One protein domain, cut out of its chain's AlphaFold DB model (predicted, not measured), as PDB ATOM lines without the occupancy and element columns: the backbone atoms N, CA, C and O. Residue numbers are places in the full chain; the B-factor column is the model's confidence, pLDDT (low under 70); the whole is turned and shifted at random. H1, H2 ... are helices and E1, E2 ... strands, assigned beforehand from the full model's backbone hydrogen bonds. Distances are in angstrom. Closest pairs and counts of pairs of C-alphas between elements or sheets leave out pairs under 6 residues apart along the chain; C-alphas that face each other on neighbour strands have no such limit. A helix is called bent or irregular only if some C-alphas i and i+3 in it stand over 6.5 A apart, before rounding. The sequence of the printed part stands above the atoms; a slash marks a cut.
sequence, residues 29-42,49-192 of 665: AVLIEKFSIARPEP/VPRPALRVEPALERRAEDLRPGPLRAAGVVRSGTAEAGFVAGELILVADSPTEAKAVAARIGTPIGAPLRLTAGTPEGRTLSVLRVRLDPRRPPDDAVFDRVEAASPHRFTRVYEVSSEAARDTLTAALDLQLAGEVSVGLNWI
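AT A GLANCE: This is residues 29 to 42 and 49 to 192 of the 665 residues of the protein "Peptidase_S8 domain-containing protein" of Rhodovulum sp. BSW8 (UniProt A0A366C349). A strongly twisted sheet of eight strands curls round one long helix, H5, and its longest strand, E3, turns sharply partway along. H2 lies over one face of this sheet near E2, H3 covers part of the opposite face near E6, H4 packs on the later part of H5, and H1 lies off the sheet with its first residue near the end of H4. The printed part has 158 residues, with five named helices and eight named strands in the order H1 E1 H2 E2 E3 H3 E4 E5 E6 H4 E7 H5 E8. The sheet is branched and mixed, with E1 and E7 parallel and the other neighbour pairs antiparallel; the class is mixed, helices and strands. The whole is compact, with a radius of gyration of the C-alphas of 16.4 A and spans of 43 by 41 by 28 A.

IN THESE COORDINATES: E3, residues 83 to 96, is 28.7 A long, from C-alpha 83 at (136.437, 138.002, 119.174), and bends by 92 degrees at residue 90. E6, residues 128 to 136, is 25.0 A long, and E8, residues 186 to 192, 18.9 A, ending at (134.020, 127.267, 110.309). E2 is residues 75 to 80, E7 161 to 164, E1 53 to 56, E4 110 to 112 and E5 117 to 120. H5, residues 167 to 182, measures 22.4 A. H3 is residues 99 to 109, H2 58 to 66, H4 146 to 153, and H1 29 to 34, beginning at (148.831, 123.346, 131.380). H2 is only just irregular: C-alphas 59 and 62 are 6.7 A apart.

HOW THE PARTS SIT: E2 and E6 lie on one side of E3, E8 on the other side. The hairpin E2 and E3 has N 78 and O 85 at 3.0 A; E3 and E6 have N 94 and O 132 at 2.8 A; E3 and E8 have N 93 and O 188 at 2.8 A. The sheet curls round H5, whose closest C-alphas to E3 are Ala 169 and Ala 89, 5.1 A. H2 is on the sheet, 8.5 A high, and H3 is on the opposite face, its Pro 99 and Ser 130 of E6 being the closest C-alphas at 5.3 A. H4 touches H5, with residues 174 to 181 of H5 alone, at a shallow tilt of 34 degrees, only just short of steep, the same way; Val 146 and Asp 178 are the closest C-alphas, 5.9 A. Every O i to N i+4 pair is within hydrogen-bond range in H1, H4 and H5; H2 has 3 of 5 and H3 6 of 7.

THE WHOLE: The C-alphas of Pro 42 and Pro 71, the two farthest apart, are 48.4 A apart. Residues 43 to 48 are not printed, and C-alphas 42 and 49 are 11.1 A apart across this cut. Of the links that are printed whole, none is long. Mean pLDDT of the printed part is 74.1; 44 residues are under 70, among them 29 to 42, 60 to 73 and 119 to 127.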
ATOM      1  N   ALA A  29     148.207 122.236 130.665       41.69
ATOM      2  CA  ALA A  29     148.831 123.346 131.380       41.69
ATOM      3  C   ALA A  29     149.746 124.200 130.477       41.69
ATOM      4  O   ALA A  29     149.658 125.430 130.500       41.69
ATOM      5  N   VAL A  30     150.554 123.564 129.617       42.75
ATOM      6  CA  VAL A  30     151.481 124.230 128.676       42.75
ATOM      7  C   VAL A  30     150.727 124.906 127.526       42.75
ATOM      8  O   VAL A  30     151.071 126.015 127.112       42.75
ATOM      9  N   LEU A  31     149.666 124.269 127.023       41.12
ATOM     10  CA  LEU A  31     148.771 124.817 125.996       41.12
ATOM     11  C   LEU A  31     148.096 126.094 126.479       41.12
ATOM     12  O   LEU A  31     148.066 127.103 125.775       41.12
ATOM     13  N   ILE A  32     147.577 126.032 127.703       41.38
ATOM     14  CA  ILE A  32     146.946 127.163 128.352       41.38
ATOM     15  C   ILE A  32     147.990 128.287 128.460       41.38
ATOM     16  O   ILE A  32     147.725 129.360 127.937       41.38
ATOM     17  N   GLU A  33     149.213 128.063 128.964       42.94
ATOM     18  CA  GLU A  33     150.295 129.073 129.019       42.94
ATOM     19  C   GLU A  33     150.698 129.719 127.678       42.94
ATOM     20  O   GLU A  33     150.861 130.944 127.618       42.94
ATOM     21  N   LYS A  34     150.810 128.937 126.600       38.34
ATOM     22  CA  LYS A  34     151.419 129.355 125.326       38.34
ATOM     23  C   LYS A  34     150.571 130.323 124.481       38.34
ATOM     24  O   LYS A  34     151.129 131.031 123.649       38.34
ATOM     25  N   PHE A  35     149.257 130.408 124.708       37.28
ATOM     26  CA  PHE A  35     148.326 131.249 123.928       37.28
ATOM     27  C   PHE A  35     147.880 132.544 124.650       37.28
ATOM     28  O   PHE A  35     146.811 133.087 124.383       37.28
ATOM     29  N   SER A  36     148.689 133.063 125.582       38.09
ATOM     30  CA  SER A  36     148.375 134.277 126.359       38.09
ATOM     31  C   SER A  36     148.655 135.575 125.588       38.09
ATOM     32  O   SER A  36     149.798 135.827 125.212       38.09
ATOM     33  N   ILE A  37     147.667 136.470 125.483       31.48
ATOM     34  CA  ILE A  37     147.920 137.919 125.388       31.48
ATOM     35  C   ILE A  37     148.137 138.425 126.826       31.48
ATOM     36  O   ILE A  37     147.500 137.920 127.750       31.48
ATOM     37  N   ALA A  38     149.096 139.336 127.016       33.81
ATOM     38  CA  ALA A  38     149.687 139.753 128.293       33.81
ATOM     39  C   ALA A  38     148.731 139.833 129.508       33.81
ATOM     40  O   ALA A  38     147.589 140.283 129.412       33.81
ATOM     41  N   ARG A  39     149.258 139.444 130.680       37.59
ATOM     42  CA  ARG A  39     148.595 139.582 131.987       37.59
ATOM     43  C   ARG A  39     148.184 141.048 132.211       37.59
ATOM     44  O   ARG A  39     149.058 141.909 132.134       37.59
ATOM     45  N   PRO A  40     146.929 141.352 132.583       36.34
ATOM     46  CA  PRO A  40     146.674 142.545 133.372       36.34
ATOM     47  C   PRO A  40     147.403 142.358 134.708       36.34
ATOM     48  O   PRO A  40     147.236 141.321 135.358       36.34
ATOM     49  N   GLU A  41     148.245 143.313 135.105       38.03
ATOM     50  CA  GLU A  41     148.732 143.352 136.485       38.03
ATOM     51  C   GLU A  41     147.530 143.388 137.443       38.03
ATOM     52  O   GLU A  41     146.514 144.020 137.132       38.03
ATOM     53  N   PRO A  42     147.598 142.684 138.584       40.97
ATOM     54  CA  PRO A  42     146.498 142.655 139.529       40.97
ATOM     55  C   PRO A  42     146.383 144.019 140.213       40.97
ATOM     56  O   PRO A  42     147.146 144.312 141.132       40.97
ATOM     57  N   VAL A  49     136.142 138.218 141.062       56.25
ATOM     58  CA  VAL A  49     136.496 137.926 139.674       56.25
ATOM     59  C   VAL A  49     135.447 136.955 139.107       56.25
ATOM     60  O   VAL A  49     135.198 135.924 139.738       56.25
ATOM     61  N   PRO A  50     134.796 137.254 137.965       63.50
ATOM     62  CA  PRO A  50     133.824 136.339 137.371       63.50
ATOM     63  C   PRO A  50     134.506 135.025 136.978       63.50
ATOM     64  O   PRO A  50     135.575 135.050 136.373       63.50
ATOM     65  N   ARG A  51     133.885 133.886 137.299       72.06
ATOM     66  CA  ARG A  51     134.329 132.571 136.811       72.06
ATOM     67  C   ARG A  51     134.067 132.441 135.307       72.06
ATOM     68  O   ARG A  51     133.129 133.079 134.813       72.06
ATOM     69  N   PRO A  52     134.844 131.618 134.580       82.06
ATOM     70  CA  PRO A  52     134.530 131.339 133.191       82.06
ATOM     71  C   PRO A  52     133.194 130.599 133.111       82.06
ATOM     72  O   PRO A  52     132.909 129.728 133.926       82.06
ATOM     73  N   ALA A  53     132.358 130.970 132.150       87.50
ATOM     74  CA  ALA A  53     131.083 130.307 131.901       87.50
ATOM     75  C   ALA A  53     130.653 130.532 130.451       87.50
ATOM     76  O   ALA A  53     131.121 131.471 129.803       87.50
ATOM     77  N   LEU A  54     129.729 129.705 129.964       90.06
ATOM     78  CA  LEU A  54     129.033 129.933 128.699       90.06
ATOM     79  C   LEU A  54     127.616 130.417 128.980       90.06
ATOM     80  O   LEU A  54     126.917 129.856 129.823       90.06
ATOM     81  N   ARG A  55     127.179 131.435 128.248       90.12
ATOM     82  CA  ARG A  55     125.802 131.924 128.267       90.12
ATOM     83  C   ARG A  55     125.222 131.836 126.867       90.12
ATOM     84  O   ARG A  55     125.777 132.421 125.942       90.12
ATOM     85  N   VAL A  56     124.096 131.145 126.725       89.31
ATOM     86  CA  VAL A  56     123.356 131.131 125.460       89.31
ATOM     87  C   VAL A  56     122.783 132.525 125.205       89.31
ATOM     88  O   VAL A  56     122.123 133.096 126.072       89.31
ATOM     89  N   GLU A  57     123.069 133.072 124.029       87.81
ATOM     90  CA  GLU A  57     122.618 134.381 123.569       87.81
ATOM     91  C   GLU A  57     121.847 134.196 122.252       87.81
ATOM     92  O   GLU A  57     122.478 134.060 121.201       87.81
ATOM     93  N   PRO A  58     120.501 134.181 122.279       73.81
ATOM     94  CA  PRO A  58     119.675 133.929 121.094       73.81
ATOM     95  C   PRO A  58     119.947 134.883 119.925       73.81
ATOM     96  O   PRO A  58     119.763 134.514 118.771       73.81
ATOM     97  N   ALA A  59     120.447 136.098 120.186       70.38
ATOM     98  CA  ALA A  59     120.836 137.023 119.120       70.38
ATOM     99  C   ALA A  59     121.990 136.501 118.233       70.38
ATOM    100  O   ALA A  59     122.161 136.978 117.115       70.38
ATOM    101  N   LEU A  60     122.779 135.530 118.706       64.75
ATOM    102  CA  LEU A  60     123.834 134.871 117.926       64.75
ATOM    103  C   LEU A  60     123.306 133.731 117.034       64.75
ATOM    104  O   LEU A  60     124.070 133.176 116.246       64.75
ATOM    105  N   GLU A  61     122.027 133.360 117.143       68.50
ATOM    106  CA  GLU A  61     121.449 132.243 116.387       68.50
ATOM    107  C   GLU A  61     121.404 132.531 114.884       68.50
ATOM    108  O   GLU A  61     121.845 131.689 114.107       68.50
ATOM    109  N   ARG A  62     121.015 133.749 114.475       58.78
ATOM    110  CA  ARG A  62     121.033 134.166 113.058       58.78
ATOM    111  C   ARG A  62     122.420 134.047 112.427       58.78
ATOM    112  O   ARG A  62     122.549 133.495 111.342       58.78
ATOM    113  N   ARG A  63     123.476 134.434 113.154       61.75
ATOM    114  CA  ARG A  63     124.859 134.275 112.671       61.75
ATOM    115  C   ARG A  63     125.257 132.825 112.436       61.75
ATOM    116  O   ARG A  63     125.989 132.528 111.502       61.75
ATOM    117  N   ALA A  64     124.748 131.898 113.239       55.94
ATOM    118  CA  ALA A  64     124.961 130.477 112.993       55.94
ATOM    119  C   ALA A  64     124.187 129.960 111.760       55.94
ATOM    120  O   ALA A  64     124.578 128.958 111.160       55.94
ATOM    121  N   GLU A  65     123.089 130.602 111.361       58.50
ATOM    122  CA  GLU A  65     122.361 130.230 110.144       58.50
ATOM    123  C   GLU A  65     123.125 130.617 108.876       58.50
ATOM    124  O   GLU A  65     123.209 129.796 107.960       58.50
ATOM    125  N   ASP A  66     123.748 131.796 108.873       50.72
ATOM    126  CA  ASP A  66     124.549 132.321 107.757       50.72
ATOM    127  C   ASP A  66     125.775 131.438 107.457       50.72
ATOM    128  O   ASP A  66     126.190 131.272 106.312       50.72
ATOM    129  N   LEU A  67     126.331 130.796 108.489       54.16
ATOM    130  CA  LEU A  67     127.525 129.952 108.392       54.16
ATOM    131  C   LEU A  67     127.249 128.513 107.914       54.16
ATOM    132  O   LEU A  67     128.182 127.707 107.867       54.16
ATOM    133  N   ARG A  68     125.993 128.141 107.610       56.62
ATOM    134  CA  ARG A  68     125.595 126.743 107.337       56.62
ATOM    135  C   ARG A  68     126.352 126.152 106.137       56.62
ATOM    136  O   ARG A  68     126.047 126.463 104.985       56.62
ATOM    137  N   PRO A  69     127.266 125.188 106.357       45.28
ATOM    138  CA  PRO A  69     128.041 124.594 105.283       45.28
ATOM    139  C   PRO A  69     127.233 123.442 104.663       45.28
ATOM    140  O   PRO A  69     127.435 122.263 104.982       45.28
ATOM    141  N   GLY A  70     126.296 123.779 103.778       45.66
ATOM    142  CA  GLY A  70     125.475 122.828 103.025       45.66
ATOM    143  C   GLY A  70     124.326 122.182 103.820       45.66
ATOM    144  O   GLY A  70     124.129 122.461 105.005       45.66
ATOM    145  N   PRO A  71     123.529 121.308 103.177       35.72
ATOM    146  CA  PRO A  71     122.306 120.793 103.781       35.72
ATOM    147  C   PRO A  71     122.606 119.906 105.004       35.72
ATOM    148  O   PRO A  71     123.363 118.940 104.909       35.72
ATOM    149  N   LEU A  72     121.947 120.215 106.133       52.09
ATOM    150  CA  LEU A  72     121.836 119.420 107.377       52.09
ATOM    151  C   LEU A  72     122.973 119.506 108.425       52.09
ATOM    152  O   LEU A  72     123.061 118.620 109.277       52.09
ATOM    153  N   ARG A  73     123.820 120.546 108.443       69.56
ATOM    154  CA  ARG A  73     124.786 120.766 109.548       69.56
ATOM    155  C   ARG A  73     124.485 122.053 110.313       69.56
ATOM    156  O   ARG A  73     124.439 123.120 109.714       69.56
ATOM    157  N   ALA A  74     124.293 121.941 111.627       76.19
ATOM    158  CA  ALA A  74     124.095 123.089 112.504       76.19
ATOM    159  C   ALA A  74     125.444 123.752 112.816       76.19
ATOM    160  O   ALA A  74     126.389 123.067 113.213       76.19
ATOM    161  N   ALA A  75     125.538 125.068 112.643       83.00
ATOM    162  CA  ALA A  75     126.676 125.832 113.136       83.00
ATOM    163  C   ALA A  75     126.431 126.292 114.583       83.00
ATOM    164  O   ALA A  75     125.296 126.407 115.045       83.00
ATOM    165  N   GLY A  76     127.519 126.543 115.295       85.69
ATOM    166  CA  GLY A  76     127.577 127.232 116.569       85.69
ATOM    167  C   GLY A  76     128.477 128.455 116.435       85.69
ATOM    168  O   GLY A  76     129.418 128.446 115.645       85.69
ATOM    169  N   VAL A  77     128.193 129.495 117.208       83.81
ATOM    170  CA  VAL A  77     129.054 130.675 117.338       83.81
ATOM    171  C   VAL A  77     129.461 130.796 118.798       83.81
ATOM    172  O   VAL A  77     128.628 130.573 119.680       83.81
ATOM    173  N   VAL A  78     130.726 131.125 119.056       85.88
ATOM    174  CA  VAL A  78     131.225 131.525 120.376       85.88
ATOM    175  C   VAL A  78     131.818 132.923 120.296       85.88
ATOM    176  O   VAL A  78     132.588 133.220 119.388       85.88
ATOM    177  N   ARG A  79     131.469 133.778 121.257       80.94
ATOM    178  CA  ARG A  79     131.891 135.175 121.312       80.94
ATOM    179  C   ARG A  79     132.459 135.539 122.678       80.94
ATOM    180  O   ARG A  79     131.890 135.209 123.718       80.94
ATOM    181  N   SER A  80     133.554 136.294 122.681       76.56
ATOM    182  CA  SER A  80     134.088 136.970 123.863       76.56
ATOM    183  C   SER A  80     134.628 138.332 123.489       76.56
ATOM    184  O   SER A  80     135.624 138.466 122.783       76.56
ATOM    185  N   GLY A  81     133.987 139.384 123.987       65.81
ATOM    186  CA  GLY A  81     134.390 140.713 123.572       65.81
ATOM    187  C   GLY A  81     134.168 140.888 122.063       65.81
ATOM    188  O   GLY A  81     133.046 140.726 121.589       65.81
ATOM    189  N   THR A  82     135.188 141.355 121.350       50.47
ATOM    190  CA  THR A  82     135.153 141.540 119.886       50.47
ATOM    191  C   THR A  82     135.483 140.265 119.115       50.47
ATOM    192  O   THR A  82     135.167 140.199 117.937       50.47
ATOM    193  N   ALA A  83     136.066 139.267 119.786       48.50
ATOM    194  CA  ALA A  83     136.437 138.002 119.174       48.50
ATOM    195  C   ALA A  83     135.209 137.097 119.040       48.50
ATOM    196  O   ALA A  83     134.503 136.850 120.028       48.50
ATOM    197  N   GLU A  84     134.984 136.590 117.835       73.50
ATOM    198  CA  GLU A  84     133.902 135.675 117.487       73.50
ATOM    199  C   GLU A  84     134.445 134.546 116.601       73.50
ATOM    200  O   GLU A  84     135.368 134.752 115.821       73.50
ATOM    201  N   ALA A  85     133.919 133.332 116.753       71.44
ATOM    202  CA  ALA A  85     134.297 132.207 115.907       71.44
ATOM    203  C   ALA A  85     133.111 131.273 115.659       71.44
ATOM    204  O   ALA A  85     132.414 130.864 116.595       71.44
ATOM    205  N   GLY A  86     132.924 130.899 114.392       78.69
ATOM    206  CA  GLY A  86     131.983 129.871 113.965       78.69
ATOM    207  C   GLY A  86     132.575 128.466 114.067       78.69
ATOM    208  O   GLY A  86     133.758 128.256 113.819       78.69
ATOM    209  N   PHE A  87     131.764 127.469 114.398       83.75
ATOM    210  CA  PHE A  87     132.144 126.052 114.403       83.75
ATOM    211  C   PHE A  87     130.944 125.161 114.076       83.75
ATOM    212  O   PHE A  87     129.802 125.598 114.137       83.75
ATOM    213  N   VAL A  88     131.166 123.895 113.727       85.69
ATOM    214  CA  VAL A  88     130.070 122.931 113.531       85.69
ATOM    215  C   VAL A  88     129.607 122.408 114.891       85.69
ATOM    216  O   VAL A  88     130.336 121.676 115.563       85.69
ATOM    217  N   ALA A  89     128.389 122.767 115.299       87.81
ATOM    218  CA  ALA A  89     127.816 122.311 116.558       87.81
ATOM    219  C   ALA A  89     127.569 120.790 116.525       87.81
ATOM    220  O   ALA A  89     127.115 120.222 115.529       87.81
ATOM    221  N   GLY A  90     127.881 120.121 117.632       89.19
ATOM    222  CA  GLY A  90     127.767 118.677 117.805       89.19
ATOM    223  C   GLY A  90     128.910 117.870 117.183       89.19
ATOM    224  O   GLY A  90     128.836 116.642 117.193       89.19
ATOM    225  N   GLU A  91     129.960 118.500 116.646       90.75
ATOM    226  CA  GLU A  91     131.118 117.804 116.073       90.75
ATOM    227  C   GLU A  91     132.431 118.208 116.754       90.75
ATOM    228  O   GLU A  91     132.723 119.388 116.930       90.75
ATOM    229  N   LEU A  92     133.259 117.211 117.081       91.50
ATOM    230  CA  LEU A  92     134.625 117.387 117.579       91.50
ATOM    231  C   LEU A  92     135.631 116.677 116.673       91.50
ATOM    232  O   LEU A  92     135.304 115.731 115.948       91.50
ATOM    233  N   ILE A  93     136.882 117.112 116.758       87.56
ATOM    234  CA  ILE A  93     138.035 116.492 116.117       87.56
ATOM    235  C   ILE A  93     138.933 115.938 117.222       87.56
ATOM    236  O   ILE A  93     139.456 116.686 118.039       87.56
ATOM    237  N   LEU A  94     139.115 114.622 117.256       85.88
ATOM    238  CA  LEU A  94     140.028 113.959 118.183       85.88
ATOM    239  C   LEU A  94     141.369 113.732 117.496       85.88
ATOM    240  O   LEU A  94     141.410 113.173 116.399       85.88
ATOM    241  N   VAL A  95     142.456 114.121 118.151       81.56
ATOM    242  CA  VAL A  95     143.830 113.890 117.699       81.56
ATOM    243  C   VAL A  95     144.516 112.980 118.714       81.56
ATOM    244  O   VAL A  95     144.592 113.304 119.899       81.56
ATOM    245  N   ALA A  96     144.983 111.825 118.247       81.12
ATOM    246  CA  ALA A  96     145.577 110.782 119.079       81.12
ATOM    247  C   ALA A  96     146.794 110.150 118.392       81.12
ATOM    248  O   ALA A  96     146.951 110.252 117.171       81.12
ATOM    249  N   ASP A  97     147.612 109.422 119.150       78.69
ATOM    250  CA  ASP A  97     148.779 108.717 118.609       78.69
ATOM    251  C   ASP A  97     148.379 107.529 117.728       78.69
ATOM    252  O   ASP A  97     149.115 107.122 116.827       78.69
ATOM    253  N   SER A  98     147.186 106.966 117.951       80.62
ATOM    254  CA  SER A  98     146.688 105.847 117.158       80.62
ATOM    255  C   SER A  98     145.195 105.942 116.831       80.62
ATOM    256  O   SER A  98     144.404 106.501 117.595       80.62
ATOM    257  N   PRO A  99     144.748 105.320 115.722       83.31
ATOM    258  CA  PRO A  99     143.324 105.213 115.414       83.31
ATOM    259  C   PRO A  99     142.525 104.460 116.479       83.31
ATOM    260  O   PRO A  99     141.327 104.693 116.618       83.31
ATOM    261  N   THR A 100     143.159 103.532 117.199       87.94
ATOM    262  CA  THR A 100     142.515 102.739 118.255       87.94
ATOM    263  C   THR A 100     142.154 103.617 119.447       87.94
ATOM    264  O   THR A 100     141.028 103.558 119.928       87.94
ATOM    265  N   GLU A 101     143.079 104.475 119.869       86.00
ATOM    266  CA  GLU A 101     142.890 105.425 120.965       86.00
ATOM    267  C   GLU A 101     141.807 106.461 120.637       86.00
ATOM    268  O   GLU A 101     140.839 106.603 121.385       86.00
ATOM    269  N   ALA A 102     141.883 107.084 119.454       84.44
ATOM    270  CA  ALA A 102     140.855 108.020 119.000       84.44
ATOM    271  C   ALA A 102     139.459 107.371 118.959       84.44
ATOM    272  O   ALA A 102     138.473 107.983 119.369       84.44
ATOM    273  N   LYS A 103     139.357 106.114 118.498       88.81
ATOM    274  CA  LYS A 103     138.088 105.366 118.469       88.81
ATOM    275  C   LYS A 103     137.576 105.009 119.862       88.81
ATOM    276  O   LYS A 103     136.364 105.040 120.065       88.81
ATOM    277  N   ALA A 104     138.463 104.671 120.797       90.25
ATOM    278  CA  ALA A 104     138.085 104.359 122.172       90.25
ATOM    279  C   ALA A 104     137.453 105.578 122.858       90.25
ATOM    280  O   ALA A 104     136.383 105.457 123.453       90.25
ATOM    281  N   VAL A 105     138.054 106.764 122.698       89.25
ATOM    282  CA  VAL A 105     137.471 108.011 123.211       89.25
ATOM    283  C   VAL A 105     136.177 108.356 122.477       89.25
ATOM    284  O   VAL A 105     135.178 108.650 123.133       89.25
ATOM    285  N   ALA A 106     136.158 108.250 121.142       90.38
ATOM    286  CA  ALA A 106     134.967 108.514 120.336       90.38
ATOM    287  C   ALA A 106     133.757 107.695 120.805       90.38
ATOM    288  O   ALA A 106     132.690 108.266 120.997       90.38
ATOM    289  N   ALA A 107     133.937 106.396 121.068       89.88
ATOM    290  CA  ALA A 107     132.870 105.494 121.504       89.88
ATOM    291  C   ALA A 107     132.207 105.892 122.837       89.88
ATOM    292  O   ALA A 107     131.086 105.465 123.103       89.88
ATOM    293  N   ARG A 108     132.877 106.699 123.675       89.69
ATOM    294  CA  ARG A 108     132.312 107.204 124.939       89.69
ATOM    295  C   ARG A 108     131.499 108.482 124.764       89.69
ATOM    296  O   ARG A 108     130.606 108.740 125.560       89.69
ATOM    297  N   ILE A 109     131.837 109.294 123.764       89.06
ATOM    298  CA  ILE A 109     131.300 110.656 123.614       89.06
ATOM    299  C   ILE A 109     130.326 110.794 122.448       89.06
ATOM    300  O   ILE A 109     129.599 111.784 122.373       89.06
ATOM    301  N   GLY A 110     130.311 109.825 121.532       91.06
ATOM    302  CA  GLY A 110     129.429 109.843 120.383       91.06
ATOM    303  C   GLY A 110     129.837 108.871 119.278       91.06
ATOM    304  O   GLY A 110     130.329 107.772 119.521       91.06
ATOM    305  N   THR A 111     129.577 109.258 118.031       89.62
ATOM    306  CA  THR A 111     129.741 108.395 116.856       89.62
ATOM    307  C   THR A 111     130.829 108.935 115.924       89.62
ATOM    308  O   THR A 111     130.740 110.084 115.490       89.62
ATOM    309  N   PRO A 112     131.849 108.134 115.562       88.44
ATOM    310  CA  PRO A 112     132.831 108.515 114.549       88.44
ATOM    311  C   PRO A 112     132.182 108.856 113.201       88.44
ATOM    312  O   PRO A 112     131.288 108.148 112.740       88.44
ATOM    313  N   ILE A 113     132.670 109.903 112.536       81.69
ATOM    314  CA  ILE A 113     132.177 110.339 111.227       81.69
ATOM    315  C   ILE A 113     133.269 110.149 110.171       81.69
ATOM    316  O   ILE A 113     134.177 110.973 110.039       81.69
ATOM    317  N   GLY A 114     133.125 109.110 109.350       81.50
ATOM    318  CA  GLY A 114     134.090 108.776 108.302       81.50
ATOM    319  C   GLY A 114     135.325 108.034 108.826       81.50
ATOM    320  O   GLY A 114     135.374 107.592 109.974       81.50
ATOM    321  N   ALA A 115     136.316 107.846 107.953       77.69
ATOM    322  CA  ALA A 115     137.568 107.181 108.308       77.69
ATOM    323  C   ALA A 115     138.529 108.146 109.036       77.69
ATOM    324  O   ALA A 115     138.570 109.325 108.678       77.69
ATOM    325  N   PRO A 116     139.333 107.668 110.010       81.56
ATOM    326  CA  PRO A 116     140.393 108.475 110.604       81.56
ATOM    327  C   PRO A 116     141.393 108.946 109.540       81.56
ATOM    328  O   PRO A 116     141.858 108.153 108.717       81.56
ATOM    329  N   LEU A 117     141.745 110.225 109.586       78.00
ATOM    330  CA  LEU A 117     142.822 110.814 108.801       78.00
ATOM    331  C   LEU A 117     144.168 110.534 109.478       78.00
ATOM    332  O   LEU A 117     144.242 110.340 110.690       78.00
ATOM    333  N   ARG A 118     145.243 110.535 108.690       77.06
ATOM    334  CA  ARG A 118     146.618 110.476 109.197       77.06
ATOM    335  C   ARG A 118     147.304 111.803 108.921       77.06
ATOM    336  O   ARG A 118     147.343 112.225 107.768       77.06
ATOM    337  N   LEU A 119     147.836 112.432 109.960       62.69
ATOM    338  CA  LEU A 119     148.647 113.641 109.849       62.69
ATOM    339  C   LEU A 119     150.075 113.316 110.266       62.69
ATOM    340  O   LEU A 119     150.304 112.852 111.378       62.69
ATOM    341  N   THR A 120     151.039 113.561 109.387       62.31
ATOM    342  CA  THR A 120     152.459 113.448 109.726       62.31
ATOM    343  C   THR A 120     152.948 114.816 110.175       62.31
ATOM    344  O   THR A 120     152.861 115.781 109.414       62.31
ATOM    345  N   ALA A 121     153.416 114.918 111.418       53.56
ATOM    346  CA  ALA A 121     153.991 116.156 111.926       53.56
ATOM    347  C   ALA A 121     155.313 116.455 111.199       53.56
ATOM    348  O   ALA A 121     156.089 115.541 110.916       53.56
ATOM    349  N   GLY A 122     155.583 117.732 110.917       43.84
ATOM    350  CA  GLY A 122     156.823 118.196 110.281       43.84
ATOM    351  C   GLY A 122     158.036 118.188 111.218       43.84
ATOM    352  O   GLY A 122     158.793 119.153 111.226       43.84
ATOM    353  N   THR A 123     158.194 117.152 112.047       48.00
ATOM    354  CA  THR A 123     159.372 116.961 112.903       48.00
ATOM    355  C   THR A 123     160.400 116.058 112.211       48.00
ATOM    356  O   THR A 123     160.024 115.269 111.337       48.00
ATOM    357  N   PRO A 124     161.690 116.123 112.594       39.44
ATOM    358  CA  PRO A 124     162.742 115.289 112.007       39.44
ATOM    359  C   PRO A 124     162.468 113.774 112.066       39.44
ATOM    360  O   PRO A 124     162.956 113.049 111.203       39.44
ATOM    361  N   GLU A 125     161.673 113.288 113.031       54.34
ATOM    362  CA  GLU A 125     161.311 111.863 113.138       54.34
ATOM    363  C   GLU A 125     160.033 111.452 112.373       54.34
ATOM    364  O   GLU A 125     159.714 110.264 112.331       54.34
ATOM    365  N   GLY A 126     159.280 112.382 111.769       54.28
ATOM    366  CA  GLY A 126     158.112 112.051 110.936       54.28
ATOM    367  C   GLY A 126     157.002 111.261 111.654       54.28
ATOM    368  O   GLY A 126     156.437 110.316 111.093       54.28
ATOM    369  N   ARG A 127     156.675 111.620 112.904       63.16
ATOM    370  CA  ARG A 127     155.633 110.937 113.700       63.16
ATOM    371  C   ARG A 127     154.243 111.157 113.081       63.16
ATOM    372  O   ARG A 127     153.892 112.265 112.678       63.16
ATOM    373  N   THR A 128     153.453 110.084 112.985       70.56
ATOM    374  CA  THR A 128     152.114 110.095 112.370       70.56
ATOM    375  C   THR A 128     151.026 110.035 113.437       70.56
ATOM    376  O   THR A 128     150.945 109.056 114.169       70.56
ATOM    377  N   LEU A 129     150.170 111.053 113.476       76.81
ATOM    378  CA  LEU A 129     149.001 111.165 114.344       76.81
ATOM    379  C   LEU A 129     147.738 110.704 113.612       76.81
ATOM    380  O   LEU A 129     147.603 110.866 112.394       76.81
ATOM    381  N   SER A 130     146.788 110.155 114.362       75.94
ATOM    382  CA  SER A 130     145.454 109.818 113.878       75.94
ATOM    383  C   SER A 130     144.469 110.918 114.250       75.94
ATOM    384  O   SER A 130     144.316 111.250 115.423       75.94
ATOM    385  N   VAL A 131     143.738 111.421 113.259       83.81
ATOM    386  CA  VAL A 131     142.709 112.444 113.442       83.81
ATOM    387  C   VAL A 131     141.346 111.859 113.121       83.81
ATOM    388  O   VAL A 131     141.107 111.384 112.013       83.81
ATOM    389  N   LEU A 132     140.441 111.873 114.091       83.44
ATOM    390  CA  LEU A 132     139.109 111.301 113.966       83.44
ATOM    391  C   LEU A 132     138.054 112.361 114.240       83.44
ATOM    392  O   LEU A 132     137.991 112.920 115.329       83.44
ATOM    393  N   ARG A 133     137.176 112.588 113.268       90.12
ATOM    394  CA  ARG A 133     135.986 113.411 113.474       90.12
ATOM    395  C   ARG A 133     134.904 112.597 114.177       90.12
ATOM    396  O   ARG A 133     134.658 111.450 113.799       90.12
ATOM    397  N   VAL A 134     134.238 113.188 115.163       89.56
ATOM    398  CA  VAL A 134     133.208 112.535 115.982       89.56
ATOM    399  C   VAL A 134     131.989 113.441 116.101       89.56
ATOM    400  O   VAL A 134     132.128 114.629 116.366       89.56
ATOM    401  N   ARG A 135     130.797 112.868 115.924       91.50
ATOM    402  CA  ARG A 135     129.519 113.500 116.255       91.50
ATOM    403  C   ARG A 135     129.171 113.176 117.696       91.50
ATOM    404  O   ARG A 135     129.073 111.997 118.018       91.50
ATOM    405  N   LEU A 136     128.981 114.183 118.532       90.62
ATOM    406  CA  LEU A 136     128.590 114.012 119.930       90.62
ATOM    407  C   LEU A 136     127.200 113.362 120.043       90.62
ATOM    408  O   LEU A 136     126.336 113.599 119.197       90.62
ATOM    409  N   ASP A 137     126.984 112.538 121.076       87.50
ATOM    410  CA  ASP A 137     125.629 112.082 121.427       87.50
ATOM    411  C   ASP A 137     124.823 113.295 121.930       87.50
ATOM    412  O   ASP A 137     125.193 113.872 122.956       87.50
ATOM    413  N   PRO A 138     123.724 113.686 121.258       78.12
ATOM    414  CA  PRO A 138     122.933 114.856 121.642       78.12
ATOM    415  C   PRO A 138     122.216 114.694 122.989       78.12
ATOM    416  O   PRO A 138     121.647 115.650 123.498       78.12
ATOM    417  N   ARG A 139     122.196 113.486 123.568       79.88
ATOM    418  CA  ARG A 139     121.621 113.223 124.898       79.88
ATOM    419  C   ARG A 139     122.642 113.382 126.022       79.88
ATOM    420  O   ARG A 139     122.297 113.150 127.181       79.88
ATOM    421  N   ARG A 140     123.898 113.704 125.699       78.12
ATOM    422  CA  ARG A 140     124.923 113.963 126.708       78.12
ATOM    423  C   ARG A 140     124.542 115.242 127.466       78.12
ATOM    424  O   ARG A 140     124.389 116.275 126.824       78.12
ATOM    425  N   PRO A 141     124.394 115.199 128.802       74.88
ATOM    426  CA  PRO A 141     124.125 116.411 129.560       74.88
ATOM    427  C   PRO A 141     125.357 117.333 129.527       74.88
ATOM    428  O   PRO A 141     126.481 116.819 129.620       74.88
ATOM    429  N   PRO A 142     125.179 118.663 129.428       75.19
ATOM    430  CA  PRO A 142     126.278 119.599 129.629       75.19
ATOM    431  C   PRO A 142     126.855 119.446 131.036       75.19
ATOM    432  O   PRO A 142     126.124 119.219 132.002       75.19
ATOM    433  N   ASP A 143     128.172 119.597 131.153       81.69
ATOM    434  CA  ASP A 143     128.864 119.631 132.441       81.69
ATOM    435  C   ASP A 143     129.407 121.035 132.706       81.69
ATOM    436  O   ASP A 143     130.552 121.341 132.387       81.69
ATOM    437  N   ASP A 144     128.595 121.901 133.310       78.69
ATOM    438  CA  ASP A 144     129.042 123.248 133.686       78.69
ATOM    439  C   ASP A 144     130.117 123.230 134.785       78.69
ATOM    440  O   ASP A 144     130.891 124.183 134.900       78.69
ATOM    441  N   ALA A 145     130.232 122.141 135.559       85.25
ATOM    442  CA  ALA A 145     131.295 121.998 136.553       85.25
ATOM    443  C   ALA A 145     132.680 121.851 135.897       85.25
ATOM    444  O   ALA A 145     133.705 121.944 136.579       85.25
ATOM    445  N   VAL A 146     132.743 121.687 134.568       85.00
ATOM    446  CA  VAL A 146     133.991 121.789 133.805       85.00
ATOM    447  C   VAL A 146     134.685 123.129 134.042       85.00
ATOM    448  O   VAL A 146     135.907 123.166 134.137       85.00
ATOM    449  N   PHE A 147     133.936 124.220 134.228       85.56
ATOM    450  CA  PHE A 147     134.522 125.539 134.464       85.56
ATOM    451  C   PHE A 147     135.161 125.672 135.846       85.56
ATOM    452  O   PHE A 147     136.170 126.364 135.978       85.56
ATOM    453  N   ASP A 148     134.655 124.952 136.850       85.00
ATOM    454  CA  ASP A 148     135.325 124.853 138.150       85.00
ATOM    455  C   ASP A 148     136.654 124.099 138.022       85.00
ATOM    456  O   ASP A 148     137.641 124.468 138.658       85.00
ATOM    457  N   ARG A 149     136.714 123.077 137.155       84.31
ATOM    458  CA  ARG A 149     137.964 122.365 136.845       84.31
ATOM    459  C   ARG A 149     138.933 123.230 136.039       84.31
ATOM    460  O   ARG A 149     140.127 123.192 136.318       84.31
ATOM    461  N   VAL A 150     138.439 124.040 135.098       80.00
ATOM    462  CA  VAL A 150     139.250 125.036 134.373       80.00
ATOM    463  C   VAL A 150     139.841 126.057 135.345       80.00
ATOM    464  O   VAL A 150     141.041 126.307 135.296       80.00
ATOM    465  N   GLU A 151     139.036 126.612 136.254       79.19
ATOM    466  CA  GLU A 151     139.513 127.560 137.270       79.19
ATOM    467  C   GLU A 151     140.507 126.895 138.233       79.19
ATOM    468  O   GLU A 151     141.512 127.500 138.587       79.19
ATOM    469  N   ALA A 152     140.294 125.633 138.621       80.50
ATOM    470  CA  ALA A 152     141.245 124.899 139.458       80.50
ATOM    471  C   ALA A 152     142.583 124.634 138.741       80.50
ATOM    472  O   ALA A 152     143.642 124.750 139.356       80.50
ATOM    473  N   ALA A 153     142.542 124.297 137.449       72.50
ATOM    474  CA  ALA A 153     143.728 124.050 136.632       72.50
ATOM    475  C   ALA A 153     144.449 125.344 136.221       72.50
ATOM    476  O   ALA A 153     145.641 125.330 135.919       72.50
ATOM    477  N   SER A 154     143.740 126.472 136.162       70.25
ATOM    478  CA  SER A 154     144.282 127.772 135.758       70.25
ATOM    479  C   SER A 154     143.621 128.927 136.520       70.25
ATOM    480  O   SER A 154     142.845 129.688 135.930       70.25
ATOM    481  N   PRO A 155     143.945 129.092 137.818       75.88
ATOM    482  CA  PRO A 155     143.283 130.070 138.675       75.88
ATOM    483  C   PRO A 155     143.395 131.499 138.149       75.88
ATOM    484  O   PRO A 155     144.477 131.953 137.771       75.88
ATOM    485  N   HIS A 156     142.268 132.214 138.153       72.81
ATOM    486  CA  HIS A 156     142.127 133.628 137.782       72.81
ATOM    487  C   HIS A 156     142.549 133.974 136.355       72.81
ATOM    488  O   HIS A 156     142.722 135.144 136.008       72.81
ATOM    489  N   ARG A 157     142.708 132.959 135.511       67.75
ATOM    490  CA  ARG A 157     143.195 133.138 134.153       67.75
ATOM    491  C   ARG A 157     142.080 133.488 133.177       67.75
ATOM    492  O   ARG A 157     142.260 134.335 132.305       67.75
ATOM    493  N   PHE A 158     140.932 132.833 133.319       73.44
ATOM    494  CA  PHE A 158     139.796 132.971 132.416       73.44
ATOM    495  C   PHE A 158     138.629 133.599 133.164       73.44
ATOM    496  O   PHE A 158     137.820 132.916 133.772       73.44
ATOM    497  N   THR A 159     138.540 134.923 133.129       70.31
ATOM    498  CA  THR A 159     137.677 135.682 134.049       70.31
ATOM    499  C   THR A 159     136.411 136.230 133.388       70.31
ATOM    500  O   THR A 159     135.900 137.292 133.752       70.31
ATOM    501  N   ARG A 160     135.934 135.555 132.332       76.75
ATOM    502  CA  ARG A 160     134.903 136.071 131.419       76.75
ATOM    503  C   ARG A 160     133.815 135.046 131.136       76.75
ATOM    504  O   ARG A 160     134.088 133.859 130.995       76.75
ATOM    505  N   VAL A 161     132.596 135.548 130.969       82.88
ATOM    506  CA  VAL A 161     131.480 134.789 130.400       82.88
ATOM    507  C   VAL A 161     131.555 134.903 128.880       82.88
ATOM    508  O   VAL A 161     131.611 136.015 128.353       82.88
ATOM    509  N   TYR A 162     131.569 133.766 128.193       86.88
ATOM    510  CA  TYR A 162     131.527 133.678 126.736       86.88
ATOM    511  C   TYR A 162     130.076 133.487 126.297       86.88
ATOM    512  O   TYR A 162     129.309 132.769 126.938       86.88
ATOM    513  N   GLU A 163     129.690 134.136 125.210       89.81
ATOM    514  CA  GLU A 163     128.342 134.046 124.655       89.81
ATOM    515  C   GLU A 163     128.318 133.002 123.542       89.81
ATOM    516  O   GLU A 163     129.272 132.910 122.771       89.81
ATOM    517  N   VAL A 164     127.258 132.199 123.467       90.81
ATOM    518  CA  VAL A 164     127.137 131.117 122.479       90.81
ATOM    519  C   VAL A 164     125.768 131.107 121.809       90.81
ATOM    520  O   VAL A 164     124.777 131.472 122.435       90.81
ATOM    521  N   SER A 165     125.700 130.685 120.547       86.94
ATOM    522  CA  SER A 165     124.475 130.807 119.737       86.94
ATOM    523  C   SER A 165     123.327 129.876 120.114       86.94
ATOM    524  O   SER A 165     122.181 130.180 119.807       86.94
ATOM    525  N   SER A 166     123.602 128.738 120.752       88.31
ATOM    526  CA  SER A 166     122.577 127.750 121.107       88.31
ATOM    527  C   SER A 166     123.042 126.823 122.231       88.31
ATOM    528  O   SER A 166     124.235 126.751 122.541       88.31
ATOM    529  N   GLU A 167     122.113 126.059 122.810       88.81
ATOM    530  CA  GLU A 167     122.454 124.980 123.754       88.81
ATOM    531  C   GLU A 167     123.347 123.922 123.085       88.81
ATOM    532  O   GLU A 167     124.347 123.506 123.655       88.81
ATOM    533  N   ALA A 168     123.104 123.578 121.814       86.94
ATOM    534  CA  ALA A 168     123.970 122.648 121.085       86.94
ATOM    535  C   ALA A 168     125.414 123.176 120.935       86.94
ATOM    536  O   ALA A 168     126.381 122.412 121.024       86.94
ATOM    537  N   ALA A 169     125.579 124.487 120.730       89.38
ATOM    538  CA  ALA A 169     126.890 125.133 120.700       89.38
ATOM    539  C   ALA A 169     127.580 125.051 122.076       89.38
ATOM    540  O   ALA A 169     128.750 124.669 122.162       89.38
ATOM    541  N   ARG A 170     126.841 125.329 123.156       91.25
ATOM    542  CA  ARG A 170     127.315 125.203 124.543       91.25
ATOM    543  C   ARG A 170     127.758 123.779 124.887       91.25
ATOM    544  O   ARG A 170     128.852 123.590 125.424       91.25
ATOM    545  N   ASP A 171     126.943 122.786 124.556       90.50
ATOM    546  CA  ASP A 171     127.207 121.371 124.835       90.50
ATOM    547  C   ASP A 171     128.475 120.893 124.120       90.50
ATOM    548  O   ASP A 171     129.292 120.161 124.677       90.50
ATOM    549  N   THR A 172     128.692 121.372 122.892       91.75
ATOM    550  CA  THR A 172     129.900 121.061 122.115       91.75
ATOM    551  C   THR A 172     131.161 121.597 122.791       91.75
ATOM    552  O   THR A 172     132.150 120.875 122.924       91.75
ATOM    553  N   LEU A 173     131.125 122.853 123.246       92.00
ATOM    554  CA  LEU A 173     132.264 123.513 123.885       92.00
ATOM    555  C   LEU A 173     132.572 122.924 125.267       92.00
ATOM    556  O   LEU A 173     133.738 122.687 125.583       92.00
ATOM    557  N   THR A 174     131.550 122.635 126.075       90.94
ATOM    558  CA  THR A 174     131.735 121.985 127.386       90.94
ATOM    559  C   THR A 174     132.277 120.564 127.236       90.94
ATOM    560  O   THR A 174     133.220 120.197 127.936       90.94
ATOM    561  N   ALA A 175     131.775 119.789 126.268       89.62
ATOM    562  CA  ALA A 175     132.313 118.468 125.947       89.62
ATOM    563  C   ALA A 175     133.780 118.526 125.494       89.62
ATOM    564  O   ALA A 175     134.567 117.657 125.876       89.62
ATOM    565  N   ALA A 176     134.152 119.534 124.696       89.25
ATOM    566  CA  ALA A 176     135.530 119.730 124.259       89.25
ATOM    567  C   ALA A 176     136.465 120.037 125.439       89.25
ATOM    568  O   ALA A 176     137.518 119.414 125.557       89.25
ATOM    569  N   LEU A 177     136.060 120.952 126.329       87.00
ATOM    570  CA  LEU A 177     136.820 121.315 127.529       87.00
ATOM    571  C   LEU A 177     137.007 120.127 128.472       87.00
ATOM    572  O   LEU A 177     138.112 119.895 128.955       87.00
ATOM    573  N   ASP A 178     135.945 119.359 128.708       85.56
ATOM    574  CA  ASP A 178     135.981 118.194 129.589       85.56
ATOM    575  C   ASP A 178     136.978 117.139 129.088       85.56
ATOM    576  O   ASP A 178     137.840 116.669 129.832       85.56
ATOM    577  N   LEU A 179     136.935 116.839 127.788       83.75
ATOM    578  CA  LEU A 179     137.860 115.896 127.163       83.75
ATOM    579  C   LEU A 179     139.301 116.409 127.138       83.75
ATOM    580  O   LEU A 179     140.227 115.629 127.358       83.75
ATOM    581  N   GLN A 180     139.491 117.707 126.898       82.12
ATOM    582  CA  GLN A 180     140.815 118.320 126.913       82.12
ATOM    583  C   GLN A 180     141.436 118.264 128.317       82.12
ATOM    584  O   GLN A 180     142.621 117.963 128.445       82.12
ATOM    585  N   LEU A 181     140.648 118.501 129.371       78.38
ATOM    586  CA  LEU A 181     141.101 118.401 130.764       78.38
ATOM    587  C   LEU A 181     141.384 116.958 131.200       78.38
ATOM    588  O   LEU A 181     142.255 116.742 132.039       78.38
ATOM    589  N   ALA A 182     140.686 115.971 130.630       82.12
ATOM    590  CA  ALA A 182     140.968 114.558 130.886       82.12
ATOM    591  C   ALA A 182     142.339 114.115 130.333       82.12
ATOM    592  O   ALA A 182     142.918 113.147 130.827       82.12
ATOM    593  N   GLY A 183     142.869 114.807 129.313       75.56
ATOM    594  CA  GLY A 183     144.221 114.592 128.784       75.56
ATOM    595  C   GLY A 183     144.442 113.248 128.075       75.56
ATOM    596  O   GLY A 183     145.590 112.851 127.849       75.56
ATOM    597  N   GLU A 184     143.370 112.519 127.746       79.00
ATOM    598  CA  GLU A 184     143.421 111.225 127.045       79.00
ATOM    599  C   GLU A 184     143.696 111.380 125.545       79.00
ATOM    600  O   GLU A 184     144.360 110.540 124.954       79.00
ATOM    601  N   VAL A 185     143.204 112.457 124.932       78.44
ATOM    602  CA  VAL A 185     143.450 112.835 123.532       78.44
ATOM    603  C   VAL A 185     143.541 114.352 123.439       78.44
ATOM    604  O   VAL A 185     143.028 115.059 124.305       78.44
ATOM    605  N   SER A 186     144.147 114.863 122.369       78.44
ATOM    606  CA  SER A 186     144.032 116.285 122.043       78.44
ATOM    607  C   SER A 186     142.704 116.542 121.333       78.44
ATOM    608  O   SER A 186     142.310 115.780 120.444       78.44
ATOM    609  N   VAL A 187     142.006 117.606 121.723       80.81
ATOM    610  CA  VAL A 187     140.666 117.917 121.216       80.81
ATOM    611  C   VAL A 187     140.699 119.199 120.396       80.81
ATOM    612  O   VAL A 187     141.160 120.240 120.853       80.81
ATOM    613  N   GLY A 188     140.182 119.124 119.175       80.19
ATOM    614  CA  GLY A 188     139.926 120.265 118.308       80.19
ATOM    615  C   GLY A 188     138.430 120.473 118.092       80.19
ATOM    616  O   GLY A 188     137.652 119.517 118.035       80.19
ATOM    617  N   LEU A 189     138.034 121.731 117.924       86.38
ATOM    618  CA  LEU A 189     136.714 122.091 117.411       86.38
ATOM    619  C   LEU A 189     136.744 122.093 115.881       86.38
ATOM    620  O   LEU A 189     137.766 122.399 115.262       86.38
ATOM    621  N   ASN A 190     135.617 121.742 115.266       82.88
ATOM    622  CA  ASN A 190     135.451 121.817 113.819       82.88
ATOM    623  C   ASN A 190     135.100 123.261 113.417       82.88
ATOM    624  O   ASN A 190     133.935 123.564 113.156       82.88
ATOM    625  N   TRP A 191     136.089 124.157 113.475       81.31
ATOM    626  CA  TRP A 191     135.928 125.582 113.172       81.31
ATOM    627  C   TRP A 191     135.423 125.807 111.740       81.31
ATOM    628  O   TRP A 191     135.852 125.137 110.799       81.31
ATOM    629  N   ILE A 192     134.501 126.755 111.590       66.56
ATOM    630  CA  ILE A 192     134.020 127.267 110.309       66.56
ATOM    631  C   ILE A 192     134.832 128.523 110.025       66.56
ATOM    632  O   ILE A 192     134.852 129.451 110.829       66.56
TER     633      ILE A 192